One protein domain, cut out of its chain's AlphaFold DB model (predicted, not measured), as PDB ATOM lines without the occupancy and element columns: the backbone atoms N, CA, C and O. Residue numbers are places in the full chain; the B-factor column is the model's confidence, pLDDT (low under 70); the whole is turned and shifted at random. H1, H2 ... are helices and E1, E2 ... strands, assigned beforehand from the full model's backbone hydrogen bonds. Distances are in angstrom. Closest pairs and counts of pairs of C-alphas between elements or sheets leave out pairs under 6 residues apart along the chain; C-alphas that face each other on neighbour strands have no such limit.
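What this domain is: This is residues 83 to 198 of the 232 residues of the protein "Hypothetical protein" of Rotaria magnacalcarata (UniProt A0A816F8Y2). Two four-stranded sheets form a loose sandwich, only partly face to face, with strand E5 at the edge of the second sheet nearest to E2 and E3 of the first. The single helix H1 covers one face of the second sheet, and the loop of residues 113 to 126 reaches away at one end of the longest axis. The printed part has 116 residues, with eight named strands followed by one named helix, and its class is mixed, helices and strands. Both sheets are antiparallel, ordered E1, E2, E3, E4 and E5, E6, E7, E8. The whole is compact, with a radius of gyration of the C-alphas of 14.6 A and spans of 49 by 36 by 24 A.

Where its parts are: E1, residues 85 to 87, begins at C-alpha 85 at (-156.191, -88.448, 84.821). E2, residues 93 to 99, is 18.9 A long, and E3, residues 106 to 112, is 19.8 A. E4 is residues 127 to 130. E5, residues 137 to 143, is 17.2 A long and begins at C-alpha 137 at (-152.025, -101.582, 82.455). E6, residues 146 to 151, is 15.0 A long, E7, residues 159 to 164, is 16.3 A, and E8 is residues 170 to 174. H1, residues 182 to 197, is 23.8 A long and ends at C-alpha 197 at (-149.852, -99.007, 103.883).

How they stand to each other: E1 to E4 form a meander, each strand the antiparallel neighbour of the one before. N 86 and O 95 of E1 and E2 are 2.9 A apart, N 96 and O 109 of E2 and E3 2.8 A, and N 110 and O 127 of E3 and E4 2.9 A, within hydrogen-bond range. E5 to E8 form a second meander, strongly twisted, with N 138 and O 150 at 2.9 A, N 149 and O 161 at 2.9 A and N 162 and O 171 at 2.8 A. The two sheets form a sandwich, two sheets face to face, their strands at 22 degrees. The closest C-alphas of E3 and E5 are those of Thr 106 and Tyr 137, 5.7 A apart. E4 and E5 are only just apart, with their closest C-alphas at 8.0 A. H1 is on the second sheet, making two layers, a helix on one face of a sheet. Its height over the sheet is 8.9 A; it lies over E6 and E7 and runs along the strands, at 6 degrees to E6 on the local plane. The closest C-alphas of E7 and H1 are those of Leu 160 and Cys 189, 6.5 A apart. In H1, 10 of 12 O i to N i+4 pairs are within hydrogen-bond range.

The domain as a whole: The two C-alphas farthest apart are those of Asp 118 and Asn 179, at 49.0 A. The printed part has no cut. The link E3 to E4, 14 residues, is long; the other links are short or tight. The mean pLDDT of the printed part is 75.0, and residues 83 to 85, 99 to 104, 114 to 123 and 180 to 198 are under 70.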
ATOM      1  N   THR A  83    -159.533 -89.591  78.562       52.91
ATOM      2  CA  THR A  83    -158.256 -89.976  79.195       52.91
ATOM      3  C   THR A  83    -158.356 -89.775  80.705       52.91
ATOM      4  O   THR A  83    -158.188 -88.641  81.156       52.91
ATOM      5  N   PRO A  84    -158.662 -90.814  81.507       65.75
ATOM      6  CA  PRO A  84    -158.649 -90.685  82.957       65.75
ATOM      7  C   PRO A  84    -157.284 -90.174  83.430       65.75
ATOM      8  O   PRO A  84    -156.242 -90.778  83.156       65.75
ATOM      9  N   LEU A  85    -157.321 -89.028  84.115       69.75
ATOM     10  CA  LEU A  85    -156.191 -88.448  84.821       69.75
ATOM     11  C   LEU A  85    -156.331 -88.787  86.301       69.75
ATOM     12  O   LEU A  85    -157.390 -88.572  86.888       69.75
ATOM     13  N   VAL A  86    -155.271 -89.311  86.903       76.25
ATOM     14  CA  VAL A  86    -155.244 -89.689  88.319       76.25
ATOM     15  C   VAL A  86    -154.023 -89.052  88.961       76.25
ATOM     16  O   VAL A  86    -152.917 -89.164  88.440       76.25
ATOM     17  N   ARG A  87    -154.209 -88.375  90.093       78.75
ATOM     18  CA  ARG A  87    -153.093 -87.935  90.935       78.75
ATOM     19  C   ARG A  87    -152.679 -89.090  91.847       78.75
ATOM     20  O   ARG A  87    -153.549 -89.774  92.378       78.75
ATOM     21  N   SER A  88    -151.380 -89.320  92.011       80.94
ATOM     22  CA  SER A  88    -150.892 -90.369  92.907       80.94
ATOM     23  C   SER A  88    -151.169 -90.064  94.381       80.94
ATOM     24  O   SER A  88    -151.177 -88.906  94.795       80.94
ATOM     25  N   ASP A  89    -151.313 -91.119  95.190       78.56
ATOM     26  CA  ASP A  89    -151.553 -91.010  96.639       78.56
ATOM     27  C   ASP A  89    -150.388 -90.367  97.409       78.56
ATOM     28  O   ASP A  89    -150.578 -89.851  98.507       78.56
ATOM     29  N   ASP A  90    -149.165 -90.444  96.876       78.69
ATOM     30  CA  ASP A  90    -147.981 -89.772  97.431       78.69
ATOM     31  C   ASP A  90    -147.833 -88.320  96.942       78.69
ATOM     32  O   ASP A  90    -146.854 -87.650  97.275       78.69
ATOM     33  N   GLU A  91    -148.797 -87.849  96.143       81.25
ATOM     34  CA  GLU A  91    -148.877 -86.522  95.540       81.25
ATOM     35  C   GLU A  91    -147.729 -86.143  94.590       81.25
ATOM     36  O   GLU A  91    -147.666 -84.995  94.140       81.25
ATOM     37  N   LYS A  92    -146.841 -87.083  94.247       83.94
ATOM     38  CA  LYS A  92    -145.655 -86.829  93.416       83.94
ATOM     39  C   LYS A  92    -145.930 -86.875  91.920       83.94
ATOM     40  O   LYS A  92    -145.084 -86.406  91.161       83.94
ATOM     41  N   TYR A  93    -147.061 -87.420  91.477       85.62
ATOM     42  CA  TYR A  93    -147.322 -87.646  90.058       85.62
ATOM     43  C   TYR A  93    -148.759 -87.329  89.659       85.62
ATOM     44  O   TYR A  93    -149.712 -87.572  90.399       85.62
ATOM     45  N   LEU A  94    -148.904 -86.841  88.430       82.44
ATOM     46  CA  LEU A  94    -150.141 -86.898  87.664       82.44
ATOM     47  C   LEU A  94    -149.983 -87.983  86.599       82.44
ATOM     48  O   LEU A  94    -149.010 -87.969  85.848       82.44
ATOM     49  N   ILE A  95    -150.925 -88.917  86.534       84.06
ATOM     50  CA  ILE A  95    -150.907 -90.086  85.657       84.06
ATOM     51  C   ILE A  95    -152.034 -89.954  84.637       84.06
ATOM     52  O   ILE A  95    -153.151 -89.596  84.995       84.06
ATOM     53  N   ALA A  96    -151.747 -90.268  83.376       81.69
ATOM     54  CA  ALA A  96    -152.717 -90.360  82.298       81.69
ATOM     55  C   ALA A  96    -152.785 -91.793  81.770       81.69
ATOM     56  O   ALA A  96    -151.776 -92.335  81.305       81.69
ATOM     57  N   SER A  97    -153.986 -92.370  81.788       77.31
ATOM     58  CA  SER A  97    -154.265 -93.684  81.207       77.31
ATOM     59  C   SER A  97    -155.034 -93.509  79.904       77.31
ATOM     60  O   SER A  97    -156.185 -93.081  79.901       77.31
ATOM     61  N   ILE A  98    -154.392 -93.819  78.780       76.31
ATOM     62  CA  ILE A  98    -154.987 -93.688  77.446       76.31
ATOM     63  C   ILE A  98    -155.365 -95.088  76.976       76.31
ATOM     64  O   ILE A  98    -154.501 -95.854  76.539       76.31
ATOM     65  N   THR A  99    -156.650 -95.416  77.069       68.06
ATOM     66  CA  THR A  99    -157.167 -96.748  76.745       68.06
ATOM     67  C   THR A  99    -157.899 -96.747  75.409       68.06
ATOM     68  O   THR A  99    -158.738 -95.889  75.132       68.06
ATOM     69  N   LYS A 100    -157.621 -97.748  74.572       67.81
ATOM     70  CA  LYS A 100    -158.411 -98.009  73.366       67.81
ATOM     71  C   LYS A 100    -159.639 -98.839  73.754       67.81
ATOM     72  O   LYS A 100    -159.524-100.032  74.008       67.81
ATOM     73  N   PHE A 101    -160.812 -98.201  73.798       54.69
ATOM     74  CA  PHE A 101    -162.055 -98.750  74.374       54.69
ATOM     75  C   PHE A 101    -162.405-100.195  73.984       54.69
ATOM     76  O   PHE A 101    -162.870-100.952  74.829       54.69
ATOM     77  N   ILE A 102    -162.187-100.592  72.728       56.25
ATOM     78  CA  ILE A 102    -162.596-101.919  72.238       56.25
ATOM     79  C   ILE A 102    -161.600-103.013  72.648       56.25
ATOM     80  O   ILE A 102    -162.009-104.125  72.965       56.25
ATOM     81  N   SER A 103    -160.300-102.710  72.660       61.56
ATOM     82  CA  SER A 103    -159.246-103.687  72.958       61.56
ATOM     83  C   SER A 103    -158.762-103.649  74.412       61.56
ATOM     84  O   SER A 103    -158.045-104.547  74.834       61.56
ATOM     85  N   GLN A 104    -159.156-102.632  75.192       64.56
ATOM     86  CA  GLN A 104    -158.705-102.363  76.573       64.56
ATOM     87  C   GLN A 104    -157.185-102.150  76.721       64.56
ATOM     88  O   GLN A 104    -156.674-101.938  77.821       64.56
ATOM     89  N   GLU A 105    -156.458-102.141  75.611       75.88
ATOM     90  CA  GLU A 105    -155.038-101.829  75.548       75.88
ATOM     91  C   GLU A 105    -154.803-100.410  76.072       75.88
ATOM     92  O   GLU A 105    -155.546 -99.484  75.724       75.88
ATOM     93  N   THR A 106    -153.779-100.230  76.910       76.19
ATOM     94  CA  THR A 106    -153.578 -98.970  77.639       76.19
ATOM     95  C   THR A 106    -152.148 -98.452  77.518       76.19
ATOM     96  O   THR A 106    -151.188 -99.189  77.724       76.19
ATOM     97  N   LYS A 107    -152.010 -97.153  77.227       84.50
ATOM     98  CA  LYS A 107    -150.768 -96.397  77.446       84.50
ATOM     99  C   LYS A 107    -150.836 -95.704  78.798       84.50
ATOM    100  O   LYS A 107    -151.887 -95.185  79.168       84.50
ATOM    101  N   LEU A 108    -149.701 -95.642  79.482       86.75
ATOM    102  CA  LEU A 108    -149.552 -94.945  80.756       86.75
ATOM    103  C   LEU A 108    -148.466 -93.894  80.629       86.75
ATOM    104  O   LEU A 108    -147.299 -94.225  80.398       86.75
ATOM    105  N   TRP A 109    -148.855 -92.634  80.768       86.75
ATOM    106  CA  TRP A 109    -147.940 -91.497  80.813       86.75
ATOM    107  C   TRP A 109    -148.041 -90.829  82.182       86.75
ATOM    108  O   TRP A 109    -149.065 -90.940  82.853       86.75
ATOM    109  N   PHE A 110    -146.991 -90.132  82.603       87.88
ATOM    110  CA  PHE A 110    -147.004 -89.407  83.867       87.88
ATOM    111  C   PHE A 110    -146.213 -88.103  83.797       87.88
ATOM    112  O   PHE A 110    -145.330 -87.931  82.957       87.88
ATOM    113  N   VAL A 111    -146.522 -87.198  84.717       85.31
ATOM    114  CA  VAL A 111    -145.796 -85.949  84.951       85.31
ATOM    115  C   VAL A 111    -145.438 -85.898  86.434       85.31
ATOM    116  O   VAL A 111    -146.343 -86.010  87.266       85.31
ATOM    117  N   PRO A 112    -144.153 -85.733  86.795       86.19
ATOM    118  CA  PRO A 112    -143.771 -85.422  88.165       86.19
ATOM    119  C   PRO A 112    -144.368 -84.076  88.585       86.19
ATOM    120  O   PRO A 112    -144.190 -83.064  87.906       86.19
ATOM    121  N   LEU A 113    -145.062 -84.060  89.712       77.44
ATOM    122  CA  LEU A 113    -145.623 -82.860  90.309       77.44
ATOM    123  C   LEU A 113    -144.571 -82.210  91.205       77.44
ATOM    124  O   LEU A 113    -144.045 -82.812  92.141       77.44
ATOM    125  N   SER A 114    -144.251 -80.953  90.908       69.75
ATOM    126  CA  SER A 114    -143.473 -80.128  91.829       69.75
ATOM    127  C   SER A 114    -144.353 -79.699  93.007       69.75
ATOM    128  O   SER A 114    -145.553 -79.512  92.845       69.75
ATOM    129  N   LYS A 115    -143.760 -79.487  94.187       55.75
ATOM    130  CA  LYS A 115    -144.480 -79.066  95.406       55.75
ATOM    131  C   LYS A 115    -145.116 -77.669  95.335       55.75
ATOM    132  O   LYS A 115    -145.633 -77.222  96.349       55.75
ATOM    133  N   SER A 116    -145.038 -76.964  94.204       49.03
ATOM    134  CA  SER A 116    -145.668 -75.655  94.035       49.03
ATOM    135  C   SER A 116    -147.096 -75.851  93.507       49.03
ATOM    136  O   SER A 116    -147.244 -76.218  92.342       49.03
ATOM    137  N   PRO A 117    -148.135 -75.645  94.334       51.31
ATOM    138  CA  PRO A 117    -149.524 -75.945  93.983       51.31
ATOM    139  C   PRO A 117    -150.176 -74.888  93.075       51.31
ATOM    140  O   PRO A 117    -151.289 -75.105  92.605       51.31
ATOM    141  N   ASP A 118    -149.487 -73.777  92.796       50.19
ATOM    142  CA  ASP A 118    -150.127 -72.550  92.296       50.19
ATOM    143  C   ASP A 118    -149.952 -72.278  90.794       50.19
ATOM    144  O   ASP A 118    -150.384 -71.236  90.303       50.19
ATOM    145  N   SER A 119    -149.336 -73.188  90.036       47.66
ATOM    146  CA  SER A 119    -149.064 -72.950  88.614       47.66
ATOM    147  C   SER A 119    -149.778 -73.956  87.725       47.66
ATOM    148  O   SER A 119    -149.469 -75.148  87.738       47.66
ATOM    149  N   ILE A 120    -150.686 -73.456  86.885       54.19
ATOM    150  CA  ILE A 120    -151.142 -74.175  85.694       54.19
ATOM    151  C   ILE A 120    -149.894 -74.482  84.860       54.19
ATOM    152  O   ILE A 120    -149.186 -73.574  84.424       54.19
ATOM    153  N   VAL A 121    -149.595 -75.765  84.662       57.50
ATOM    154  CA  VAL A 121    -148.504 -76.171  83.776       57.50
ATOM    155  C   VAL A 121    -149.032 -76.121  82.350       57.50
ATOM    156  O   VAL A 121    -149.663 -77.063  81.872       57.50
ATOM    157  N   GLU A 122    -148.794 -75.006  81.666       54.38
ATOM    158  CA  GLU A 122    -149.002 -74.929  80.224       54.38
ATOM    159  C   GLU A 122    -148.010 -75.885  79.539       54.38
ATOM    160  O   GLU A 122    -146.798 -75.746  79.684       54.38
ATOM    161  N   ASN A 123    -148.523 -76.886  78.814       60.31
ATOM    162  CA  ASN A 123    -147.745 -77.943  78.146       60.31
ATOM    163  C   ASN A 123    -146.861 -78.788  79.087       60.31
ATOM    164  O   ASN A 123    -145.629 -78.724  79.023       60.31
ATOM    165  N   PRO A 124    -147.461 -79.642  79.933       72.38
ATOM    166  CA  PRO A 124    -146.695 -80.506  80.818       72.38
ATOM    167  C   PRO A 124    -145.819 -81.494  80.032       72.38
ATOM    168  O   PRO A 124    -146.246 -82.098  79.043       72.38
ATOM    169  N   ASN A 125    -144.580 -81.673  80.493       77.44
ATOM    170  CA  ASN A 125    -143.623 -82.593  79.885       77.44
ATOM    171  C   ASN A 125    -143.931 -84.040  80.310       77.44
ATOM    172  O   ASN A 125    -143.444 -84.512  81.337       77.44
ATOM    173  N   TRP A 126    -144.782 -84.721  79.539       82.56
ATOM    174  CA  TRP A 126    -145.208 -86.096  79.810       82.56
ATOM    175  C   TRP A 126    -144.089 -87.116  79.577       82.56
ATOM    176  O   TRP A 126    -143.630 -87.319  78.448       82.56
ATOM    177  N   SER A 127    -143.745 -87.852  80.628       88.81
ATOM    178  CA  SER A 127    -142.943 -89.070  80.548       88.81
ATOM    179  C   SER A 127    -143.821 -90.245  80.123       88.81
ATOM    180  O   SER A 127    -144.890 -90.480  80.687       88.81
ATOM    181  N   LYS A 128    -143.378 -91.008  79.122       88.94
ATOM    182  CA  LYS A 128    -144.121 -92.162  78.601       88.94
ATOM    183  C   LYS A 128    -143.606 -93.441  79.260       88.94
ATOM    184  O   LYS A 128    -142.522 -93.895  78.909       88.94
ATOM    185  N   LEU A 129    -144.375 -94.006  80.190       91.88
ATOM    186  CA  LEU A 129    -144.009 -95.234  80.903       91.88
ATOM    187  C   LEU A 129    -144.380 -96.479  80.088       91.88
ATOM    188  O   LEU A 129    -143.539 -97.330  79.821       91.88
ATOM    189  N   ILE A 130    -145.633 -96.544  79.628       90.31
ATOM    190  CA  ILE A 130    -146.125 -97.590  78.726       90.31
ATOM    191  C   ILE A 130    -146.510 -96.942  77.398       90.31
ATOM    192  O   ILE A 130    -147.407 -96.098  77.334       90.31
ATOM    193  N   VAL A 131    -145.805 -97.328  76.334       83.25
ATOM    194  CA  VAL A 131    -145.964 -96.760  74.985       83.25
ATOM    195  C   VAL A 131    -146.736 -97.662  74.026       83.25
ATOM    196  O   VAL A 131    -147.383 -97.143  73.111       83.25
ATOM    197  N   ASN A 132    -146.699 -98.977  74.248       79.25
ATOM    198  CA  ASN A 132    -147.323 -99.969  73.378       79.25
ATOM    199  C   ASN A 132    -148.709-100.356  73.892       79.25
ATOM    200  O   ASN A 132    -148.960-100.370  75.094       79.25
ATOM    201  N   LEU A 133    -149.597-100.673  72.956       71.31
ATOM    202  CA  LEU A 133    -150.989-101.033  73.201       71.31
ATOM    203  C   LEU A 133    -151.167-102.545  73.040       71.31
ATOM    204  O   LEU A 133    -151.987-102.974  72.249       71.31
ATOM    205  N   ASP A 134    -150.384-103.348  73.756       83.69
ATOM    206  CA  ASP A 134    -150.465-104.816  73.637       83.69
ATOM    207  C   ASP A 134    -151.204-105.450  74.825       83.69
ATOM    208  O   ASP A 134    -151.710-106.567  74.747       83.69
ATOM    209  N   PHE A 135    -151.270-104.724  75.943       89.00
ATOM    210  CA  PHE A 135    -151.793-105.214  77.210       89.00
ATOM    211  C   PHE A 135    -152.553-104.116  77.955       89.00
ATOM    212  O   PHE A 135    -152.434-102.917  77.677       89.00
ATOM    213  N   VAL A 136    -153.330-104.548  78.941       85.56
ATOM    214  CA  VAL A 136    -153.959-103.679  79.929       85.56
ATOM    215  C   VAL A 136    -152.915-103.342  80.987       85.56
ATOM    216  O   VAL A 136    -152.276-104.241  81.536       85.56
ATOM    217  N   TYR A 137    -152.773-102.059  81.299       87.81
ATOM    218  CA  TYR A 137    -152.025-101.582  82.455       87.81
ATOM    219  C   TYR A 137    -152.891-100.584  83.199       87.81
ATOM    220  O   TYR A 137    -153.341 -99.596  82.626       87.81
ATOM    221  N   GLU A 138    -153.114-100.843  84.476       84.25
ATOM    222  CA  GLU A 138    -153.957-100.018  85.321       84.25
ATOM    223  C   GLU A 138    -153.167 -99.573  86.542       84.25
ATOM    224  O   GLU A 138    -152.654-100.396  87.304       84.25
ATOM    225  N   PHE A 139    -153.051 -98.258  86.698       86.19
ATOM    226  CA  PHE A 139    -152.397 -97.646  87.842       86.19
ATOM    227  C   PHE A 139    -153.230 -97.855  89.109       86.19
ATOM    228  O   PHE A 139    -154.416 -97.533  89.129       86.19
ATOM    229  N   ILE A 140    -152.597 -98.382  90.158       84.19
ATOM    230  CA  ILE A 140    -153.214 -98.549  91.478       84.19
ATOM    231  C   ILE A 140    -152.740 -97.443  92.418       84.19
ATOM    232  O   ILE A 140    -153.559 -96.790  93.054       84.19
ATOM    233  N   THR A 141    -151.421 -97.258  92.530       82.56
ATOM    234  CA  THR A 141    -150.804 -96.262  93.415       82.56
ATOM    235  C   THR A 141    -149.319 -96.060  93.080       82.56
ATOM    236  O   THR A 141    -148.766 -96.760  92.222       82.56
ATOM    237  N   SER A 142    -148.653 -95.163  93.806       86.56
ATOM    238  CA  SER A 142    -147.199 -95.033  93.805       86.56
ATOM    239  C   SER A 142    -146.607 -94.925  95.210       86.56
ATOM    240  O   SER A 142    -147.247 -94.465  96.161       86.56
ATOM    241  N   GLU A 143    -145.353 -95.358  95.305       88.12
ATOM    242  CA  GLU A 143    -144.472 -95.124  96.442       88.12
ATOM    243  C   GLU A 143    -143.103 -94.699  95.906       88.12
ATOM    244  O   GLU A 143    -142.397 -95.476  95.259       88.12
ATOM    245  N   ASP A 144    -142.746 -93.440  96.145       89.56
ATOM    246  CA  ASP A 144    -141.510 -92.831  95.653       89.56
ATOM    247  C   ASP A 144    -141.366 -92.897  94.129       89.56
ATOM    248  O   ASP A 144    -142.015 -92.133  93.424       89.56
ATOM    249  N   ASP A 145    -140.492 -93.752  93.609       94.44
ATOM    250  CA  ASP A 145    -140.288 -93.915  92.168       94.44
ATOM    251  C   ASP A 145    -141.001 -95.162  91.624       94.44
ATOM    252  O   ASP A 145    -140.865 -95.464  90.439       94.44
ATOM    253  N   LEU A 146    -141.735 -95.903  92.459       94.25
ATOM    254  CA  LEU A 146    -142.371 -97.169  92.102       94.25
ATOM    255  C   LEU A 146    -143.860 -96.982  91.838       94.25
ATOM    256  O   LEU A 146    -144.614 -96.553  92.709       94.25
ATOM    257  N   PHE A 147    -144.297 -97.362  90.643       93.62
ATOM    258  CA  PHE A 147    -145.710 -97.457  90.292       93.62
ATOM    259  C   PHE A 147    -146.194 -98.883  90.483       93.62
ATOM    260  O   PHE A 147    -145.599 -99.814  89.944       93.62
ATOM    261  N   TYR A 148    -147.301 -99.049  91.198       88.62
ATOM    262  CA  TYR A 148    -147.973-100.333  91.348       88.62
ATOM    263  C   TYR A 148    -149.037-100.446  90.268       88.62
ATOM    264  O   TYR A 148    -149.984 -99.656  90.230       88.62
ATOM    265  N   LEU A 149    -148.862-101.421  89.382       89.88
ATOM    266  CA  LEU A 149    -149.701-101.606  88.210       89.88
ATOM    267  C   LEU A 149    -150.347-102.987  88.238       89.88
ATOM    268  O   LEU A 149    -149.673-104.004  88.428       89.88
ATOM    269  N   ARG A 150    -151.650-103.029  87.965       87.75
ATOM    270  CA  ARG A 150    -152.326-104.259  87.552       87.75
ATOM    271  C   ARG A 150    -152.155-104.425  86.048       87.75
ATOM    272  O   ARG A 150    -152.383-103.482  85.294       87.75
ATOM    273  N   THR A 151    -151.782-105.620  85.600       89.75
ATOM    274  CA  THR A 151    -151.610-105.887  84.167       89.75
ATOM    275  C   THR A 151    -151.936-107.324  83.792       89.75
ATOM    276  O   THR A 151    -151.790-108.216  84.623       89.75
ATOM    277  N   ASN A 152    -152.353-107.549  82.542       89.31
ATOM    278  CA  ASN A 152    -152.430-108.883  81.938       89.31
ATOM    279  C   ASN A 152    -151.202-109.240  81.077       89.31
ATOM    280  O   ASN A 152    -151.183-110.266  80.396       89.31
ATOM    281  N   SER A 153    -150.169-108.396  81.086       91.50
ATOM    282  CA  SER A 153    -148.900-108.691  80.429       91.50
ATOM    283  C   SER A 153    -148.281-109.947  81.033       91.50
ATOM    284  O   SER A 153    -147.945-109.960  82.220       91.50
ATOM    285  N   GLN A 154    -148.138-110.990  80.210       89.50
ATOM    286  CA  GLN A 154    -147.658-112.328  80.591       89.50
ATOM    287  C   GLN A 154    -148.514-113.042  81.660       89.50
ATOM    288  O   GLN A 154    -148.011-113.948  82.320       89.50
ATOM    289  N   ALA A 155    -149.778-112.637  81.840       86.62
ATOM    290  CA  ALA A 155    -150.695-113.182  82.847       86.62
ATOM    291  C   ALA A 155    -152.162-112.963  82.424       86.62
ATOM    292  O   ALA A 155    -152.690-111.863  82.584       86.62
ATOM    293  N   GLU A 156    -152.847-113.974  81.887       84.19
ATOM    294  CA  GLU A 156    -154.203-113.815  81.324       84.19
ATOM    295  C   GLU A 156    -155.239-113.369  82.378       84.19
ATOM    296  O   GLU A 156    -156.035-112.454  82.130       84.19
ATOM    297  N   ASN A 157    -155.160-113.929  83.588       80.06
ATOM    298  CA  ASN A 157    -155.980-113.604  84.759       80.06
ATOM    299  C   ASN A 157    -155.427-112.445  85.602       80.06
ATOM    300  O   ASN A 157    -155.843-112.278  86.743       80.06
ATOM    301  N   VAL A 158    -154.568-111.604  85.020       83.00
ATOM    302  CA  VAL A 158    -153.886-110.453  85.633       83.00
ATOM    303  C   VAL A 158    -152.873-110.789  86.733       83.00
ATOM    304  O   VAL A 158    -152.924-111.817  87.395       83.00
ATOM    305  N   ARG A 159    -151.932-109.866  86.937       84.12
ATOM    306  CA  ARG A 159    -150.934-109.878  88.012       84.12
ATOM    307  C   ARG A 159    -150.710-108.474  88.570       84.12
ATOM    308  O   ARG A 159    -151.070-107.482  87.925       84.12
ATOM    309  N   LEU A 160    -150.089-108.393  89.748       84.25
ATOM    310  CA  LEU A 160    -149.623-107.134  90.336       84.25
ATOM    311  C   LEU A 160    -148.113-107.010  90.157       84.25
ATOM    312  O   LEU A 160    -147.353-107.855  90.635       84.25
ATOM    313  N   ILE A 161    -147.686-105.918  89.535       90.50
ATOM    314  CA  ILE A 161    -146.275-105.576  89.376       90.50
ATOM    315  C   ILE A 161    -145.980-104.203  89.973       90.50
ATOM    316  O   ILE A 161    -146.866-103.362  90.130       90.50
ATOM    317  N   THR A 162    -144.708-103.973  90.253       93.31
ATOM    318  CA  THR A 162    -144.132-102.639  90.399       93.31
ATOM    319  C   THR A 162    -143.335-102.302  89.152       93.31
ATOM    320  O   THR A 162    -142.715-103.185  88.560       93.31
ATOM    321  N   MET A 163    -143.350-101.032  88.765       95.75
ATOM    322  CA  MET A 163    -142.508-100.494  87.709       95.75
ATOM    323  C   MET A 163    -141.809 -99.235  88.211       95.75
ATOM    324  O   MET A 163    -142.466 -98.307  88.682       95.75
ATOM    325  N   ASN A 164    -140.483 -99.196  88.127       96.00
ATOM    326  CA  ASN A 164    -139.720 -98.012  88.500       96.00
ATOM    327  C   ASN A 164    -139.813 -96.952  87.393       96.00
ATOM    328  O   ASN A 164    -139.465 -97.207  86.245       96.00
ATOM    329  N   THR A 165    -140.250 -95.746  87.738       93.19
ATOM    330  CA  THR A 165    -140.480 -94.630  86.803       93.19
ATOM    331  C   THR A 165    -139.206 -94.034  86.203       93.19
ATOM    332  O   THR A 165    -139.279 -93.325  85.198       93.19
ATOM    333  N   LYS A 166    -138.037 -94.307  86.795       92.75
ATOM    334  CA  LYS A 166    -136.726 -93.829  86.330       92.75
ATOM    335  C   LYS A 166    -135.982 -94.887  85.525       92.75
ATOM    336  O   LYS A 166    -135.354 -94.555  84.523       92.75
ATOM    337  N   THR A 167    -136.020 -96.143  85.969       95.19
ATOM    338  CA  THR A 167    -135.254 -97.242  85.356       95.19
ATOM    339  C   THR A 167    -136.090 -98.134  84.441       95.19
ATOM    340  O   THR A 167    -135.519 -98.921  83.692       95.19
ATOM    341  N   ASN A 168    -137.423 -98.023  84.485       92.50
ATOM    342  CA  ASN A 168    -138.384 -98.932  83.849       92.50
ATOM    343  C   ASN A 168    -138.257-100.397  84.301       92.50
ATOM    344  O   ASN A 168    -138.801-101.292  83.655       92.50
ATOM    345  N   GLU A 169    -137.551-100.654  85.405       95.62
ATOM    346  CA  GLU A 169    -137.439-101.988  85.984       95.62
ATOM    347  C   GLU A 169    -138.812-102.471  86.455       95.62
ATOM    348  O   GLU A 169    -139.521-101.744  87.155       95.62
ATOM    349  N   ILE A 170    -139.172-103.697  86.076       94.81
ATOM    350  CA  ILE A 170    -140.429-104.343  86.452       94.81
ATOM    351  C   ILE A 170    -140.135-105.444  87.466       94.81
ATOM    352  O   ILE A 170    -139.310-106.322  87.213       94.81
ATOM    353  N   LYS A 171    -140.869-105.444  88.580       93.38
ATOM    354  CA  LYS A 171    -140.818-106.505  89.589       93.38
ATOM    355  C   LYS A 171    -142.218-106.999  89.919       93.38
ATOM    356  O   LYS A 171    -143.098-106.211  90.256       93.38
ATOM    357  N   GLU A 172    -142.413-108.310  89.859       88.75
ATOM    358  CA  GLU A 172    -143.675-108.943  90.235       88.75
ATOM    359  C   GLU A 172    -143.865-108.952  91.757       88.75
ATOM    360  O   GLU A 172    -142.936-109.240  92.513       88.75
ATOM    361  N   ILE A 173    -145.075-108.602  92.195       84.19
ATOM    362  CA  ILE A 173    -145.481-108.579  93.607       84.19
ATOM    363  C   ILE A 173    -146.482-109.698  93.893       84.19
ATOM    364  O   ILE A 173    -146.407-110.349  94.932       84.19
ATOM    365  N   ILE A 174    -147.429-109.913  92.978       81.62
ATOM    366  CA  ILE A 174    -148.412-110.995  93.050       81.62
ATOM    367  C   ILE A 174    -148.485-111.620  91.666       81.62
ATOM    368  O   ILE A 174    -148.817-110.922  90.706       81.62
ATOM    369  N   SER A 175    -148.184-112.912  91.582       84.00
ATOM    370  CA  SER A 175    -148.331-113.704  90.366       84.00
ATOM    371  C   SER A 175    -149.802-113.950  90.033       84.00
ATOM    372  O   SER A 175    -150.671-113.888  90.902       84.00
ATOM    373  N   GLU A 176    -150.069-114.282  88.778       82.44
ATOM    374  CA  GLU A 176    -151.381-114.750  88.330       82.44
ATOM    375  C   GLU A 176    -151.848-115.987  89.119       82.44
ATOM    376  O   GLU A 176    -151.075-116.931  89.304       82.44
ATOM    377  N   ASP A 177    -153.123-116.015  89.517       78.25
ATOM    378  CA  ASP A 177    -153.799-117.248  89.928       78.25
ATOM    379  C   ASP A 177    -154.677-117.761  88.777       78.25
ATOM    380  O   ASP A 177    -155.647-117.130  88.352       78.25
ATOM    381  N   LYS A 178    -154.335-118.941  88.253       76.75
ATOM    382  CA  LYS A 178    -155.052-119.558  87.127       76.75
ATOM    383  C   LYS A 178    -156.447-120.063  87.495       76.75
ATOM    384  O   LYS A 178    -157.268-120.261  86.603       76.75
ATOM    385  N   ASN A 179    -156.706-120.285  88.781       71.25
ATOM    386  CA  ASN A 179    -157.980-120.805  89.272       71.25
ATOM    387  C   ASN A 179    -158.938-119.690  89.707       71.25
ATOM    388  O   ASN A 179    -160.097-119.966  90.021       71.25
ATOM    389  N   GLU A 180    -158.472-118.440  89.734       62.28
ATOM    390  CA  GLU A 180    -159.257-117.301  90.179       62.28
ATOM    391  C   GLU A 180    -159.868-116.538  88.995       62.28
ATOM    392  O   GLU A 180    -159.239-116.304  87.963       62.28
ATOM    393  N   ILE A 181    -161.132-116.135  89.134       55.81
ATOM    394  CA  ILE A 181    -161.814-115.341  88.111       55.81
ATOM    395  C   ILE A 181    -161.255-113.916  88.178       55.81
ATOM    396  O   ILE A 181    -161.218-113.320  89.252       55.81
ATOM    397  N   ARG A 182    -160.923-113.328  87.022       50.56
ATOM    398  CA  ARG A 182    -160.331-111.983  86.844       50.56
ATOM    399  C   ARG A 182    -160.893-110.882  87.768       50.56
ATOM    400  O   ARG A 182    -160.161-109.985  88.158       50.56
ATOM    401  N   ARG A 183    -162.176-110.930  88.152       45.91
ATOM    402  CA  ARG A 183    -162.832-109.944  89.039       45.91
ATOM    403  C   ARG A 183    -162.435-110.060  90.526       45.91
ATOM    404  O   ARG A 183    -162.520-109.063  91.240       45.91
ATOM    405  N   SER A 184    -162.000-111.229  90.991       46.94
ATOM    406  CA  SER A 184    -161.590-111.477  92.383       46.94
ATOM    407  C   SER A 184    -160.166-110.976  92.642       46.94
ATOM    408  O   SER A 184    -159.927-110.219  93.586       46.94
ATOM    409  N   THR A 185    -159.257-111.225  91.697       47.69
ATOM    410  CA  THR A 185    -157.889-110.688  91.695       47.69
ATOM    411  C   THR A 185    -157.888-109.153  91.647       47.69
ATOM    412  O   THR A 185    -157.049-108.498  92.267       47.69
ATOM    413  N   TYR A 186    -158.902-108.547  91.009       50.16
ATOM    414  CA  TYR A 186    -159.110-107.095  91.018       50.16
ATOM    415  C   TYR A 186    -159.275-106.512  92.429       50.16
ATOM    416  O   TYR A 186    -158.757-105.430  92.700       50.16
ATOM    417  N   GLN A 187    -159.996-107.206  93.314       49.81
ATOM    418  CA  GLN A 187    -160.207-106.763  94.694       49.81
ATOM    419  C   GLN A 187    -159.000-107.086  95.581       49.81
ATOM    420  O   GLN A 187    -158.632-106.263  96.419       49.81
ATOM    421  N   LEU A 188    -158.338-108.225  95.355       49.69
ATOM    422  CA  LEU A 188    -157.128-108.629  96.078       49.69
ATOM    423  C   LEU A 188    -155.952-107.672  95.859       49.69
ATOM    424  O   LEU A 188    -155.272-107.333  96.825       49.69
ATOM    425  N   CYS A 189    -155.729-107.185  94.633       47.09
ATOM    426  CA  CYS A 189    -154.676-106.197  94.366       47.09
ATOM    427  C   CYS A 189    -154.920-104.882  95.127       47.09
ATOM    428  O   CYS A 189    -154.000-104.341  95.739       47.09
ATOM    429  N   THR A 190    -156.167-104.398  95.148       49.69
ATOM    430  CA  THR A 190    -156.558-103.189  95.894       49.69
ATOM    431  C   THR A 190    -156.491-103.408  97.412       49.69
ATOM    432  O   THR A 190    -156.167-102.485  98.159       49.69
ATOM    433  N   TYR A 191    -156.773-104.628  97.882       49.00
ATOM    434  CA  TYR A 191    -156.743-105.006  99.295       49.00
ATOM    435  C   TYR A 191    -155.315-105.163  99.840       49.00
ATOM    436  O   TYR A 191    -154.981-104.521 100.833       49.00
ATOM    437  N   LYS A 192    -154.438-105.918  99.161       50.69
ATOM    438  CA  LYS A 192    -153.031-106.101  99.570       50.69
ATOM    439  C   LYS A 192    -152.233-104.793  99.573       50.69
ATOM    440  O   LYS A 192    -151.348-104.627 100.408       50.69
ATOM    441  N   TYR A 193    -152.582-103.834  98.711       49.19
ATOM    442  CA  TYR A 193    -152.057-102.464  98.793       49.19
ATOM    443  C   TYR A 193    -152.442-101.771 100.116       49.19
ATOM    444  O   TYR A 193    -151.596-101.193 100.804       49.19
ATOM    445  N   ARG A 194    -153.713-101.870 100.528       48.22
ATOM    446  CA  ARG A 194    -154.171-101.326 101.819       48.22
ATOM    447  C   ARG A 194    -153.512-102.026 103.008       48.22
ATOM    448  O   ARG A 194    -153.293-101.372 104.022       48.22
ATOM    449  N   GLU A 195    -153.158-103.306 102.888       44.75
ATOM    450  CA  GLU A 195    -152.368-104.025 103.898       44.75
ATOM    451  C   GLU A 195    -150.930-103.504 104.009       44.75
ATOM    452  O   GLU A 195    -150.416-103.389 105.119       44.75
ATOM    453  N   THR A 196    -150.289-103.134 102.892       45.62
ATOM    454  CA  THR A 196    -148.906-102.621 102.909       45.62
ATOM    455  C   THR A 196    -148.815-101.223 103.520       45.62
ATOM    456  O   THR A 196    -147.866-100.936 104.246       45.62
ATOM    457  N   LYS A 197    -149.820-100.362 103.297       42.81
ATOM    458  CA  LYS A 197    -149.852 -99.007 103.883       42.81
ATOM    459  C   LYS A 197    -150.427 -98.926 105.292       42.81
ATOM    460  O   LYS A 197    -150.234 -97.911 105.961       42.81
ATOM    461  N   SER A 198    -151.154 -99.938 105.759       42.84
ATOM    462  CA  SER A 198    -151.947 -99.797 106.972       42.84
ATOM    463  C   SER A 198    -151.512-100.716 108.108       42.84
ATOM    464  O   SER A 198    -151.802-101.908 108.129       42.84
TER     465      SER A 198